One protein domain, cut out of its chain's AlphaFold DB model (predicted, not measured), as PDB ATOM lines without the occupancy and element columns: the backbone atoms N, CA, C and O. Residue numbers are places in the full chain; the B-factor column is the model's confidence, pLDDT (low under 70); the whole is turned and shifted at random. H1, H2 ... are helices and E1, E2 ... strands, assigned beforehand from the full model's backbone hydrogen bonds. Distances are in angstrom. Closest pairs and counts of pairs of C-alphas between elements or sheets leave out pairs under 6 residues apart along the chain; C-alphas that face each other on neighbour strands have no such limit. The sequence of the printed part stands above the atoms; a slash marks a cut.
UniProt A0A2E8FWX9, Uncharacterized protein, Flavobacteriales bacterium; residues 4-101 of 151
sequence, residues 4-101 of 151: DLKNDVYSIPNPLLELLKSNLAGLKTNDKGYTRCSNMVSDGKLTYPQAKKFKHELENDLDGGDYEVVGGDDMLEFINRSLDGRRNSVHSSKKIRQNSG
ATOM      1  N   ASP A   4      12.214 -53.631  48.853       83.06
ATOM      2  CA  ASP A   4      12.909 -53.117  47.667       83.06
ATOM      3  C   ASP A   4      12.200 -51.907  47.041       83.06
ATOM      4  O   ASP A   4      12.798 -51.182  46.258       83.06
ATOM      5  N   LEU A   5      10.919 -51.710  47.380       87.81
ATOM      6  CA  LEU A   5      10.070 -50.638  46.858       87.81
ATOM      7  C   LEU A   5       9.918 -49.474  47.844       87.81
ATOM      8  O   LEU A   5       9.310 -48.463  47.518       87.81
ATOM      9  N   LYS A   6      10.401 -49.612  49.085       86.62
ATOM     10  CA  LYS A   6      10.062 -48.674  50.169       86.62
ATOM     11  C   LYS A   6      10.590 -47.265  49.943       86.62
ATOM     12  O   LYS A   6       9.909 -46.311  50.306       86.62
ATOM     13  N   ASN A   7      11.772 -47.169  49.355       89.25
ATOM     14  CA  ASN A   7      12.472 -45.908  49.155       89.25
ATOM     15  C   ASN A   7      12.270 -45.353  47.738       89.25
ATOM     16  O   ASN A   7      12.926 -44.381  47.379       89.25
ATOM     17  N   ASP A   8      11.395 -45.967  46.935       90.06
ATOM     18  CA  ASP A   8      11.120 -45.484  45.586       90.06
ATOM     19  C   ASP A   8      10.329 -44.170  45.648       90.06
ATOM     20  O   ASP A   8       9.383 -44.019  46.433       90.06
ATOM     21  N   VAL A   9      10.737 -43.224  44.803       93.44
ATOM     22  CA  VAL A   9      10.137 -41.896  44.663       93.44
ATOM     23  C   VAL A   9       9.762 -41.689  43.201       93.44
ATOM     24  O   VAL A   9      10.572 -41.918  42.304       93.44
ATOM     25  N   TYR A  10       8.535 -41.243  42.973       92.62
ATOM     26  CA  TYR A  10       7.954 -41.009  41.659       92.62
ATOM     27  C   TYR A  10       7.792 -39.511  41.443       92.62
ATOM     28  O   TYR A  10       7.143 -38.843  42.245       92.62
ATOM     29  N   SER A  11       8.387 -38.976  40.378       93.69
ATOM     30  CA  SER A  11       8.182 -37.580  39.988       93.69
ATOM     31  C   SER A  11       6.879 -37.460  39.216       93.69
ATOM     32  O   SER A  11       6.678 -38.204  38.254       93.69
ATOM     33  N   ILE A  12       6.016 -36.532  39.618       91.88
ATOM     34  CA  ILE A  12       4.763 -36.274  38.909       91.88
ATOM     35  C   ILE A  12       5.104 -35.585  37.571       91.88
ATOM     36  O   ILE A  12       5.930 -34.669  37.561       91.88
ATOM     37  N   PRO A  13       4.523 -36.018  36.437       92.25
ATOM     38  CA  PRO A  13       4.710 -35.372  35.141       92.25
ATOM     39  C   PRO A  13       4.271 -33.903  35.143       92.25
ATOM     40  O   PRO A  13       3.268 -33.551  35.761       92.25
ATOM     41  N   ASN A  14       4.973 -33.056  34.381       90.62
ATOM     42  CA  ASN A  14       4.643 -31.629  34.267       90.62
ATOM     43  C   ASN A  14       3.182 -31.354  33.851       90.62
ATOM     44  O   ASN A  14       2.575 -30.504  34.497       90.62
ATOM     45  N   PRO A  15       2.582 -32.071  32.876       90.88
ATOM     46  CA  PRO A  15       1.185 -31.833  32.498       90.88
ATOM     47  C   PRO A  15       0.208 -32.055  33.661       90.88
ATOM     48  O   PRO A  15      -0.700 -31.261  33.882       90.88
ATOM     49  N   LEU A  16       0.449 -33.095  34.465       90.38
ATOM     50  CA  LEU A  16      -0.339 -33.377  35.663       90.38
ATOM     51  C   LEU A  16      -0.127 -32.317  36.749       90.38
ATOM     52  O   LEU A  16      -1.071 -31.925  37.425       90.38
ATOM     53  N   LEU A  17       1.098 -31.810  36.909       91.81
ATOM     54  CA  LEU A  17       1.364 -30.712  37.841       91.81
ATOM     55  C   LEU A  17       0.672 -29.412  37.425       91.81
ATOM     56  O   LEU A  17       0.233 -28.661  38.292       91.81
ATOM     57  N   GLU A  18       0.582 -29.130  36.128       92.19
ATOM     58  CA  GLU A  18      -0.151 -27.972  35.609       92.19
ATOM     59  C   GLU A  18      -1.657 -28.107  35.849       92.19
ATOM     60  O   GLU A  18      -2.261 -27.162  36.354       92.19
ATOM     61  N   LEU A  19      -2.227 -29.293  35.616       90.38
ATOM     62  CA  LEU A  19      -3.626 -29.601  35.938       90.38
ATOM     63  C   LEU A  19      -3.924 -29.416  37.435       90.38
ATOM     64  O   LEU A  19      -4.887 -28.758  37.824       90.38
ATOM     65  N   LEU A  20      -3.060 -29.941  38.307       89.62
ATOM     66  CA  LEU A  20      -3.217 -29.769  39.752       89.62
ATOM     67  C   LEU A  20      -3.132 -28.296  40.170       89.62
ATOM     68  O   LEU A  20      -3.867 -27.864  41.058       89.62
ATOM     69  N   LYS A  21      -2.258 -27.508  39.531       90.94
ATOM     70  CA  LYS A  21      -2.150 -26.062  39.774       90.94
ATOM     71  C   LYS A  21      -3.403 -25.314  39.326       90.94
ATOM     72  O   LYS A  21      -3.853 -24.437  40.062       90.94
ATOM     73  N   SER A  22      -3.972 -25.644  38.164       90.38
ATOM     74  CA  SER A  22      -5.217 -25.019  37.702       90.38
ATOM     75  C   SER A  22      -6.387 -25.353  38.621       90.38
ATOM     76  O   SER A  22      -7.139 -24.456  38.994       90.38
ATOM     77  N   ASN A  23      -6.487 -26.609  39.061       87.75
ATOM     78  CA  ASN A  23      -7.522 -27.036  40.000       87.75
ATOM     79  C   ASN A  23      -7.371 -26.314  41.344       87.75
ATOM     80  O   ASN A  23      -8.348 -25.806  41.893       87.75
ATOM     81  N   LEU A  24      -6.136 -26.186  41.842       88.44
ATOM     82  CA  LEU A  24      -5.831 -25.482  43.088       88.44
ATOM     83  C   LEU A  24      -6.179 -23.989  43.041       88.44
ATOM     84  O   LEU A  24      -6.614 -23.446  44.053       88.44
ATOM     85  N   ALA A  25      -6.037 -23.332  41.888       87.94
ATOM     86  CA  ALA A  25      -6.420 -21.930  41.727       87.94
ATOM     87  C   ALA A  25      -7.940 -21.703  41.858       87.94
ATOM     88  O   ALA A  25      -8.363 -20.614  42.245       87.94
ATOM     89  N   GLY A  26      -8.753 -22.719  41.550       83.69
ATOM     90  CA  GLY A  26     -10.211 -22.679  41.690       83.69
ATOM     91  C   GLY A  26     -10.732 -23.043  43.086       83.69
ATOM     92  O   GLY A  26     -11.909 -22.816  43.365       83.69
ATOM     93  N   LEU A  27      -9.880 -23.589  43.960       85.31
ATOM     94  CA  LEU A  27     -10.257 -24.092  45.283       85.31
ATOM     95  C   LEU A  27      -9.993 -23.068  46.385       85.31
ATOM     96  O   LEU A  27      -8.987 -22.355  46.392       85.31
ATOM     97  N   LYS A  28     -10.874 -23.039  47.383       83.75
ATOM     98  CA  LYS A  28     -10.664 -22.298  48.628       83.75
ATOM     99  C   LYS A  28      -9.904 -23.162  49.629       83.75
ATOM    100  O   LYS A  28      -9.973 -24.386  49.608       83.75
ATOM    101  N   THR A  29      -9.240 -22.524  50.588       80.38
ATOM    102  CA  THR A  29      -8.454 -23.211  51.632       80.38
ATOM    103  C   THR A  29      -9.269 -24.165  52.513       80.38
ATOM    104  O   THR A  29      -8.697 -25.075  53.104       80.38
ATOM    105  N   ASN A  30     -10.586 -23.957  52.616       80.25
ATOM    106  CA  ASN A  30     -11.502 -24.817  53.375       80.25
ATOM    107  C   ASN A  30     -12.069 -25.985  52.558       80.25
ATOM    108  O   ASN A  30     -12.749 -26.839  53.131       80.25
ATOM    109  N   ASP A  31     -11.828 -26.018  51.248       79.06
ATOM    110  CA  ASP A  31     -12.383 -27.058  50.396       79.06
ATOM    111  C   ASP A  31     -11.644 -28.379  50.622       79.06
ATOM    112  O   ASP A  31     -10.428 -28.439  50.859       79.06
ATOM    113  N   LYS A  32     -12.405 -29.472  50.556       73.88
ATOM    114  CA  LYS A  32     -11.845 -30.817  50.645       73.88
ATOM    115  C   LYS A  32     -10.870 -31.017  49.482       73.88
ATOM    116  O   LYS A  32     -11.106 -30.580  48.366       73.88
ATOM    117  N   GLY A  33      -9.713 -31.606  49.773       75.94
ATOM    118  CA  GLY A  33      -8.662 -31.804  48.773       75.94
ATOM    119  C   GLY A  33      -7.690 -30.630  48.587       75.94
ATOM    120  O   GLY A  33      -6.593 -30.882  48.095       75.94
ATOM    121  N   TYR A  34      -7.978 -29.409  49.072       83.81
ATOM    122  CA  TYR A  34      -7.071 -28.252  48.920       83.81
ATOM    123  C   TYR A  34      -5.673 -28.524  49.489       83.81
ATOM    124  O   TYR A  34      -4.674 -28.459  48.773       83.81
ATOM    125  N   THR A  35      -5.595 -28.905  50.768       85.19
ATOM    126  CA  THR A  35      -4.325 -29.218  51.444       85.19
ATOM    127  C   THR A  35      -3.561 -30.322  50.720       85.19
ATOM    128  O   THR A  35      -2.336 -30.302  50.641       85.19
ATOM    129  N   ARG A  36      -4.285 -31.292  50.158       82.56
ATOM    130  CA  ARG A  36      -3.698 -32.433  49.460       82.56
ATOM    131  C   ARG A  36      -3.104 -32.009  48.115       82.56
ATOM    132  O   ARG A  36      -1.926 -32.279  47.889       82.56
ATOM    133  N   CYS A  37      -3.866 -31.308  47.274       84.12
ATOM    134  CA  CYS A  37      -3.363 -30.756  46.014       84.12
ATOM    135  C   CYS A  37      -2.204 -29.784  46.251       84.12
ATOM    136  O   CYS A  37      -1.203 -29.852  45.546       84.12
ATOM    137  N   SER A  38      -2.284 -28.949  47.290       87.38
ATOM    138  CA  SER A  38      -1.213 -28.020  47.665       87.38
ATOM    139  C   SER A  38       0.091 -28.751  47.986       87.38
ATOM    140  O   SER A  38       1.134 -28.427  47.419       87.38
ATOM    141  N   ASN A  39       0.021 -29.806  48.802       88.19
ATOM    142  CA  ASN A  39       1.186 -30.622  49.134       88.19
ATOM    143  C   ASN A  39       1.764 -31.330  47.896       88.19
ATOM    144  O   ASN A  39       2.975 -31.334  47.708       88.19
ATOM    145  N   MET A  40       0.919 -31.877  47.014       86.56
ATOM    146  CA  MET A  40       1.382 -32.534  45.782       86.56
ATOM    147  C   MET A  40       2.067 -31.565  44.820       86.56
ATOM    148  O   MET A  40       3.088 -31.910  44.228       86.56
ATOM    149  N   VAL A  41       1.520 -30.356  44.670       88.75
ATOM    150  CA  VAL A  41       2.092 -29.305  43.823       88.75
ATOM    151  C   VAL A  41       3.416 -28.798  44.398       88.75
ATOM    152  O   VAL A  41       4.343 -28.546  43.632       88.75
ATOM    153  N   SER A  42       3.514 -28.669  45.725       89.00
ATOM    154  CA  SER A  42       4.734 -28.246  46.420       89.00
ATOM    155  C   SER A  42       5.849 -29.287  46.314       89.00
ATOM    156  O   SER A  42       6.975 -28.958  45.944       89.00
ATOM    157  N   ASP A  43       5.544 -30.550  46.615       89.44
ATOM    158  CA  ASP A  43       6.545 -31.617  46.647       89.44
ATOM    159  C   ASP A  43       6.933 -32.083  45.235       89.44
ATOM    160  O   ASP A  43       8.079 -32.480  44.990       89.44
ATOM    161  N   GLY A  44       5.970 -32.093  44.303       88.69
ATOM    162  CA  GLY A  44       6.125 -32.576  42.925       88.69
ATOM    163  C   GLY A  44       6.468 -34.066  42.811       88.69
ATOM    164  O   GLY A  44       6.784 -34.564  41.725       88.69
ATOM    165  N   LYS A  45       6.467 -34.788  43.934       91.94
ATOM    166  CA  LYS A  45       6.976 -36.151  44.070       91.94
ATOM    167  C   LYS A  45       6.104 -36.953  45.024       91.94
ATOM    168  O   LYS A  45       5.576 -36.426  45.995       91.94
ATOM    169  N   LEU A  46       6.014 -38.255  44.777       91.06
ATOM    170  CA  LEU A  46       5.298 -39.207  45.620       91.06
ATOM    171  C   LEU A  46       6.224 -40.356  46.008       91.06
ATOM    172  O   LEU A  46       6.804 -41.017  45.151       91.06
ATOM    173  N   THR A  47       6.343 -40.641  47.301       93.06
ATOM    174  CA  THR A  47       7.002 -41.873  47.763       93.06
ATOM    175  C   THR A  47       6.110 -43.088  47.505       93.06
ATOM    176  O   THR A  47       4.887 -42.966  47.435       93.06
ATOM    177  N   TYR A  48       6.676 -44.293  47.427       93.19
ATOM    178  CA  TYR A  48       5.886 -45.516  47.231       93.19
ATOM    179  C   TYR A  48       4.735 -45.712  48.238       93.19
ATOM    180  O   TYR A  48       3.627 -46.047  47.805       93.19
ATOM    181  N   PRO A  49       4.922 -45.512  49.563       91.75
ATOM    182  CA  PRO A  49       3.811 -45.573  50.510       91.75
ATOM    183  C   PRO A  49       2.710 -44.554  50.201       91.75
ATOM    184  O   PRO A  49       1.533 -44.909  50.248       91.75
ATOM    185  N   GLN A  50       3.092 -43.317  49.867       91.00
ATOM    186  CA  GLN A  50       2.151 -42.250  49.529       91.00
ATOM    187  C   GLN A  50       1.395 -42.581  48.244       91.00
ATOM    188  O   GLN A  50       0.175 -42.541  48.254       91.00
ATOM    189  N   ALA A  51       2.087 -43.004  47.184       92.44
ATOM    190  CA  ALA A  51       1.474 -43.398  45.917       92.44
ATOM    191  C   ALA A  51       0.495 -44.568  46.094       92.44
ATOM    192  O   ALA A  51      -0.597 -44.552  45.538       92.44
ATOM    193  N   LYS A  52       0.833 -45.571  46.916       93.38
ATOM    194  CA  LYS A  52      -0.080 -46.686  47.204       93.38
ATOM    195  C   LYS A  52      -1.315 -46.233  47.985       93.38
ATOM    196  O   LYS A  52      -2.412 -46.690  47.680       93.38
ATOM    197  N   LYS A  53      -1.128 -45.395  49.008       91.69
ATOM    198  CA  LYS A  53      -2.244 -44.841  49.781       91.69
ATOM    199  C   LYS A  53      -3.144 -44.009  48.873       91.69
ATOM    200  O   LYS A  53      -4.349 -44.194  48.885       91.69
ATOM    201  N   PHE A  54      -2.544 -43.166  48.047       90.06
ATOM    202  CA  PHE A  54      -3.266 -42.264  47.170       90.06
ATOM    203  C   PHE A  54      -4.014 -43.001  46.053       90.06
ATOM    204  O   PHE A  54      -5.163 -42.680  45.794       90.06
ATOM    205  N   LYS A  55      -3.430 -44.068  45.487       93.06
ATOM    206  CA  LYS A  55      -4.153 -45.001  44.612       93.06
ATOM    207  C   LYS A  55      -5.434 -45.518  45.274       93.06
ATOM    208  O   LYS A  55      -6.485 -45.515  44.654       93.06
ATOM    209  N   HIS A  56      -5.329 -45.988  46.517       92.94
ATOM    210  CA  HIS A  56      -6.482 -46.539  47.227       92.94
ATOM    211  C   HIS A  56      -7.572 -45.485  47.445       92.94
ATOM    212  O   HIS A  56      -8.738 -45.785  47.207       92.94
ATOM    213  N   GLU A  57      -7.173 -44.270  47.829       89.94
ATOM    214  CA  GLU A  57      -8.088 -43.139  47.998       89.94
ATOM    215  C   GLU A  57      -8.797 -42.794  46.677       89.94
ATOM    216  O   GLU A  57     -10.014 -42.668  46.669       89.94
ATOM    217  N   LEU A  58      -8.065 -42.712  45.561       89.50
ATOM    218  CA  LEU A  58      -8.630 -42.461  44.226       89.50
ATOM    219  C   LEU A  58      -9.622 -43.544  43.781       89.50
ATOM    220  O   LEU A  58     -10.597 -43.233  43.117       89.50
ATOM    221  N   GLU A  59      -9.378 -44.806  44.130       90.12
ATOM    222  CA  GLU A  59     -10.234 -45.923  43.713       90.12
ATOM    223  C   GLU A  59     -11.471 -46.129  44.603       90.12
ATOM    224  O   GLU A  59     -12.408 -46.790  44.162       90.12
ATOM    225  N   ASN A  60     -11.458 -45.672  45.864       89.31
ATOM    226  CA  ASN A  60     -12.470 -46.078  46.856       89.31
ATOM    227  C   ASN A  60     -13.036 -44.946  47.724       89.31
ATOM    228  O   ASN A  60     -14.151 -45.092  48.214       89.31
ATOM    229  N   ASP A  61     -12.266 -43.882  47.980       84.38
ATOM    230  CA  ASP A  61     -12.620 -42.853  48.973       84.38
ATOM    231  C   ASP A  61     -12.960 -41.493  48.341       84.38
ATOM    232  O   ASP A  61     -13.503 -40.618  49.021       84.38
ATOM    233  N   LEU A  62     -12.569 -41.270  47.083       83.31
ATOM    234  CA  LEU A  62     -12.737 -40.006  46.373       83.31
ATOM    235  C   LEU A  62     -13.802 -40.141  45.290       83.31
ATOM    236  O   LEU A  62     -13.614 -40.868  44.320       83.31
ATOM    237  N   ASP A  63     -14.861 -39.347  45.430       79.75
ATOM    238  CA  ASP A  63     -16.003 -39.361  44.523       79.75
ATOM    239  C   ASP A  63     -16.201 -37.982  43.872       79.75
ATOM    240  O   ASP A  63     -16.062 -36.935  44.515       79.75
ATOM    241  N   GLY A  64     -16.591 -37.974  42.595       81.69
ATOM    242  CA  GLY A  64     -17.043 -36.776  41.885       81.69
ATOM    243  C   GLY A  64     -16.013 -35.642  41.865       81.69
ATOM    244  O   GLY A  64     -14.917 -35.791  41.337       81.69
ATOM    245  N   GLY A  65     -16.373 -34.482  42.423       80.81
ATOM    246  CA  GLY A  65     -15.537 -33.277  42.359       80.81
ATOM    247  C   GLY A  65     -14.186 -33.416  43.065       80.81
ATOM    248  O   GLY A  65     -13.189 -32.900  42.570       80.81
ATOM    249  N   ASP A  66     -14.124 -34.156  44.176       81.38
ATOM    250  CA  ASP A  66     -12.877 -34.338  44.928       81.38
ATOM    251  C   ASP A  66     -11.882 -35.221  44.154       81.38
ATOM    252  O   ASP A  66     -10.670 -35.024  44.272       81.38
ATOM    253  N   TYR A  67     -12.388 -36.159  43.344       86.94
ATOM    254  CA  TYR A  67     -11.599 -37.015  42.453       86.94
ATOM    255  C   TYR A  67     -10.958 -36.204  41.320       86.94
ATOM    256  O   TYR A  67      -9.742 -36.248  41.126       86.94
ATOM    257  N   GLU A  68     -11.755 -35.381  40.636       85.88
ATOM    258  CA  GLU A  68     -11.282 -34.519  39.544       85.88
ATOM    259  C   GLU A  68     -10.253 -33.489  40.026       85.88
ATOM    260  O   GLU A  68      -9.228 -33.249  39.384       85.88
ATOM    261  N   VAL A  69     -10.477 -32.920  41.214       85.62
ATOM    262  CA  VAL A  69      -9.582 -31.933  41.829       85.62
ATOM    263  C   VAL A  69      -8.159 -32.465  41.984       85.62
ATOM    264  O   VAL A  69      -7.201 -31.726  41.735       85.62
ATOM    265  N   VAL A  70      -8.005 -33.737  42.357       85.75
ATOM    266  CA  VAL A  70      -6.696 -34.368  42.580       85.75
ATOM    267  C   VAL A  70      -6.093 -34.995  41.312       85.75
ATOM    268  O   VAL A  70      -5.094 -35.714  41.399       85.75
ATOM    269  N   GLY A  71      -6.660 -34.696  40.139       86.81
ATOM    270  CA  GLY A  71      -6.165 -35.118  38.826       86.81
ATOM    271  C   GLY A  71      -6.855 -36.352  38.242       86.81
ATOM    272  O   GLY A  71      -6.424 -36.814  37.189       86.81
ATOM    273  N   GLY A  72      -7.882 -36.880  38.916       90.00
ATOM    274  CA  GLY A  72      -8.783 -37.910  38.405       90.00
ATOM    275  C   GLY A  72      -8.095 -39.105  37.739       90.00
ATOM    276  O   GLY A  72      -7.121 -39.663  38.262       90.00
ATOM    277  N   ASP A  73      -8.612 -39.478  36.568       91.94
ATOM    278  CA  ASP A  73      -8.169 -40.648  35.803       91.94
ATOM    279  C   ASP A  73      -6.703 -40.551  35.373       91.94
ATOM    280  O   ASP A  73      -5.964 -41.530  35.501       91.94
ATOM    281  N   ASP A  74      -6.241 -39.373  34.945       92.62
ATOM    282  CA  ASP A  74      -4.858 -39.176  34.495       92.62
ATOM    283  C   ASP A  74      -3.860 -39.432  35.638       92.62
ATOM    284  O   ASP A  74      -2.802 -40.051  35.462       92.62
ATOM    285  N   MET A  75      -4.203 -38.976  36.846       92.12
ATOM    286  CA  MET A  75      -3.397 -39.217  38.040       92.12
ATOM    287  C   MET A  75      -3.439 -40.693  38.452       92.12
ATOM    288  O   MET A  75      -2.402 -41.276  38.795       92.12
ATOM    289  N   LEU A  76      -4.614 -41.324  38.390       94.06
ATOM    290  CA  LEU A  76      -4.773 -42.742  38.692       94.06
ATOM    291  C   LEU A  76      -3.971 -43.619  37.717       94.06
ATOM    292  O   LEU A  76      -3.259 -44.532  38.153       94.06
ATOM    293  N   GLU A  77      -4.014 -43.325  36.417       95.38
ATOM    294  CA  GLU A  77      -3.240 -44.026  35.390       95.38
ATOM    295  C   GLU A  77      -1.734 -43.877  35.636       95.38
ATOM    296  O   GLU A  77      -1.000 -44.874  35.654       95.38
ATOM    297  N   PHE A  78      -1.265 -42.654  35.902       95.00
ATOM    298  CA  PHE A  78       0.138 -42.393  36.218       95.00
ATOM    299  C   PHE A  78       0.624 -43.218  37.417       95.00
ATOM    300  O   PHE A  78       1.688 -43.852  37.356       95.00
ATOM    301  N   ILE A  79      -0.153 -43.244  38.502       94.81
ATOM    302  CA  ILE A  79       0.195 -43.988  39.716       94.81
ATOM    303  C   ILE A  79       0.192 -45.491  39.439       94.81
ATOM    304  O   ILE A  79       1.132 -46.184  39.838       94.81
ATOM    305  N   ASN A  80      -0.817 -46.000  38.732       95.69
ATOM    306  CA  ASN A  80      -0.905 -47.410  38.360       95.69
ATOM    307  C   ASN A  80       0.304 -47.846  37.539       95.69
ATOM    308  O   ASN A  80       1.022 -48.770  37.933       95.69
ATOM    309  N   ARG A  81       0.608 -47.116  36.464       95.75
ATOM    310  CA  ARG A  81       1.760 -47.388  35.602       95.75
ATOM    311  C   ARG A  81       3.076 -47.354  36.376       95.75
ATOM    312  O   ARG A  81       3.920 -48.235  36.196       95.75
ATOM    313  N   SER A  82       3.249 -46.372  37.256       94.25
ATOM    314  CA  SER A  82       4.458 -46.213  38.070       94.25
ATOM    315  C   SER A  82       4.641 -47.353  39.077       94.25
ATOM    316  O   SER A  82       5.732 -47.926  39.196       94.25
ATOM    317  N   LEU A  83       3.573 -47.722  39.789       94.56
ATOM    318  CA  LEU A  83       3.595 -48.801  40.774       94.56
ATOM    319  C   LEU A  83       3.815 -50.161  40.110       94.56
ATOM    320  O   LEU A  83       4.638 -50.948  40.589       94.56
ATOM    321  N   ASP A  84       3.112 -50.442  39.019       95.12
ATOM    322  CA  ASP A  84       3.159 -51.742  38.356       95.12
ATOM    323  C   ASP A  84       4.447 -51.928  37.566       95.12
ATOM    324  O   ASP A  84       5.084 -52.975  37.692       95.12
ATOM    325  N   GLY A  85       4.928 -50.894  36.869       94.12
ATOM    326  CA  GLY A  85       6.235 -50.928  36.212       94.12
ATOM    327  C   GLY A  85       7.352 -51.282  37.193       94.12
ATOM    328  O   GLY A  85       8.191 -52.149  36.927       94.12
ATOM    329  N   ARG A  86       7.324 -50.687  38.388       93.75
ATOM    330  CA  ARG A  86       8.338 -50.947  39.406       93.75
ATOM    331  C   ARG A  86       8.181 -52.312  40.080       93.75
ATOM    332  O   ARG A  86       9.180 -53.011  40.271       93.75
ATOM    333  N   ARG A  87       6.953 -52.739  40.392       93.81
ATOM    334  CA  ARG A  87       6.670 -54.099  40.894       93.81
ATOM    335  C   ARG A  87       7.152 -55.161  39.911       93.81
ATOM    336  O   ARG A  87       7.842 -56.091  40.326       93.81
ATOM    337  N   ASN A  88       6.845 -54.981  38.630       95.19
ATOM    338  CA  ASN A  88       7.254 -55.879  37.558       95.19
ATOM    339  C   ASN A  88       8.774 -55.901  37.416       95.19
ATOM    340  O   ASN A  88       9.349 -56.978  37.354       95.19
ATOM    341  N   SER A  89       9.446 -54.750  37.474       93.62
ATOM    342  CA  SER A  89      10.914 -54.679  37.461       93.62
ATOM    343  C   SER A  89      11.550 -55.509  38.587       93.62
ATOM    344  O   SER A  89      12.423 -56.342  38.329       93.62
ATOM    345  N   VAL A  90      11.076 -55.354  39.830       93.00
ATOM    346  CA  VAL A  90      11.594 -56.131  40.970       93.00
ATOM    347  C   VAL A  90      11.276 -57.619  40.822       93.00
ATOM    348  O   VAL A  90      12.134 -58.464  41.080       93.00
ATOM    349  N   HIS A  91      10.059 -57.954  40.399       93.94
ATOM    350  CA  HIS A  91       9.650 -59.338  40.189       93.94
ATOM    351  C   HIS A  91      10.478 -60.017  39.089       93.94
ATOM    352  O   HIS A  91      11.020 -61.099  39.310       93.94
ATOM    353  N   SER A  92      10.641 -59.366  37.938       94.38
ATOM    354  CA  SER A  92      11.435 -59.853  36.808       94.38
ATOM    355  C   SER A  92      12.899 -60.038  37.186       94.38
ATOM    356  O   SER A  92      13.473 -61.077  36.879       94.38
ATOM    357  N   SER A  93      13.490 -59.101  37.935       92.88
ATOM    358  CA  SER A  93      14.852 -59.255  38.458       92.88
ATOM    359  C   SER A  93      14.991 -60.499  39.348       92.88
ATOM    360  O   SER A  93      15.902 -61.306  39.153       92.88
ATOM    361  N   LYS A  94      14.048 -60.724  40.276       92.00
ATOM    362  CA  LYS A  94      14.029 -61.932  41.122       92.00
ATOM    363  C   LYS A  94      13.824 -63.206  40.304       92.00
ATOM    364  O   LYS A  94      14.426 -64.233  40.609       92.00
ATOM    365  N   LYS A  95      13.008 -63.139  39.253       93.75
ATOM    366  CA  LYS A  95      12.750 -64.273  38.366       93.75
ATOM    367  C   LYS A  95      13.979 -64.653  37.543       93.75
ATOM    368  O   LYS A  95      14.273 -65.838  37.433       93.75
ATOM    369  N   ILE A  96      14.719 -63.674  37.024       94.38
ATOM    370  CA  ILE A  96      15.984 -63.903  36.312       94.38
ATOM    371  C   ILE A  96      16.985 -64.595  37.239       94.38
ATOM    372  O   ILE A  96      17.510 -65.641  36.881       94.38
ATOM    373  N   ARG A  97      17.166 -64.083  38.463       92.25
ATOM    374  CA  ARG A  97      18.044 -64.695  39.477       92.25
ATOM    375  C   ARG A  97      17.670 -66.144  39.785       92.25
ATOM    376  O   ARG A  97      18.539 -67.009  39.819       92.25
ATOM    377  N   GLN A  98      16.374 -66.416  39.939       93.56
ATOM    378  CA  GLN A  98      15.875 -67.779  40.115       93.56
ATOM    379  C   GLN A  98      16.238 -68.672  38.920       93.56
ATOM    380  O   GLN A  98      16.713 -69.788  39.110       93.56
ATOM    381  N   ASN A  99      16.027 -68.192  37.693       93.00
ATOM    382  CA  ASN A  99      16.333 -68.952  36.480       93.00
ATOM    383  C   ASN A  99      17.845 -69.183  36.299       93.00
ATOM    384  O   ASN A  99      18.235 -70.194  35.724       93.00
ATOM    385  N   SER A 100      18.692 -68.289  36.814       93.62
ATOM    386  CA  SER A 100      20.152 -68.446  36.858       93.62
ATOM    387  C   SER A 100      20.641 -69.422  37.940       93.62
ATOM    388  O   SER A 100      21.847 -69.588  38.095       93.62
ATOM    389  N   GLY A 101      19.733 -70.068  38.680       91.31
ATOM    390  CA  GLY A 101      20.058 -71.093  39.675       91.31
ATOM    391  C   GLY A 101      20.085 -70.604  41.123       91.31
ATOM    392  O   GLY A 101      20.442 -71.375  42.010       91.31
TER     393      GLY A 101
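Overview. This is residues 4 to 101 of the 151 residues of an uncharacterized protein of Flavobacteriales bacterium (UniProt A0A2E8FWX9). One long helix, H5, makes the long axis: its residues 72 to 83 pack on H3 in a small body, and residues 91 to 101 stick out as an arm. The hairpin of H1 and H2 makes the end of the body away from that arm, and E2, between H2 and H3 in the chain, pairs with E1 in a tiny antiparallel sheet. The printed part has 98 residues, with five named helices and two named strands in the order E1, H1, H2, E2, H3, H4, H5. It is mostly helix and loose, with a radius of gyration of the C-alphas of 15.7 A and spans of 58 by 24 by 19 A.

Arrangement. Look first at E1, residues 9 to 11, and E2, residues 45 to 47, antiparallel at 158 degrees; N 10 and O 46 are within hydrogen-bond range at 2.8 A. H1, residues 14 to 26, and H2, residues 34 to 43, form a helical hairpin and touch, the closest C-alphas being those of Leu 17 and Val 41, 6.2 A apart. They run opposite ways at a shallow tilt of 34 degrees, only just short of steep. H3, residues 48 to 60, touches residues 72 to 83 alone of H5, residues 72 to 99; the closest C-alphas, of Ala 51 and Ile 79, are 6.4 A apart. These two run opposite ways at a steep tilt of 51 degrees. H4, residues 65 to 69, only just touches H1, with 3 pairs of C-alphas within 8 A, the closest those of Asn 23 and Val 69 at 5.6 A; H1 meets it with residues 20 to 24 alone. H1 and H3 are apart. In H1 to H5 every O i to N i+4 pair is within hydrogen-bond range.

Along the chain. Find C-alpha 9 at (10.137, -41.896, 44.663), where E1 begins. H1 covers 18.9 A, H2 14.2 A and H3 18.4 A. H5 runs 40.0 A from C-alpha 72 at (-8.783, -37.910, 38.405) to C-alpha 99 at (16.333, -68.952, 36.480).

Size, cuts and confidence. The two C-alphas farthest apart, of Lys 28 and Gly 101, are 58.4 A apart. Without residues 91 to 101, which stand free, the body spans 41 by 24 by 19 A. The printed part has no cut, no link is long, and no printed residue has a pLDDT under 70.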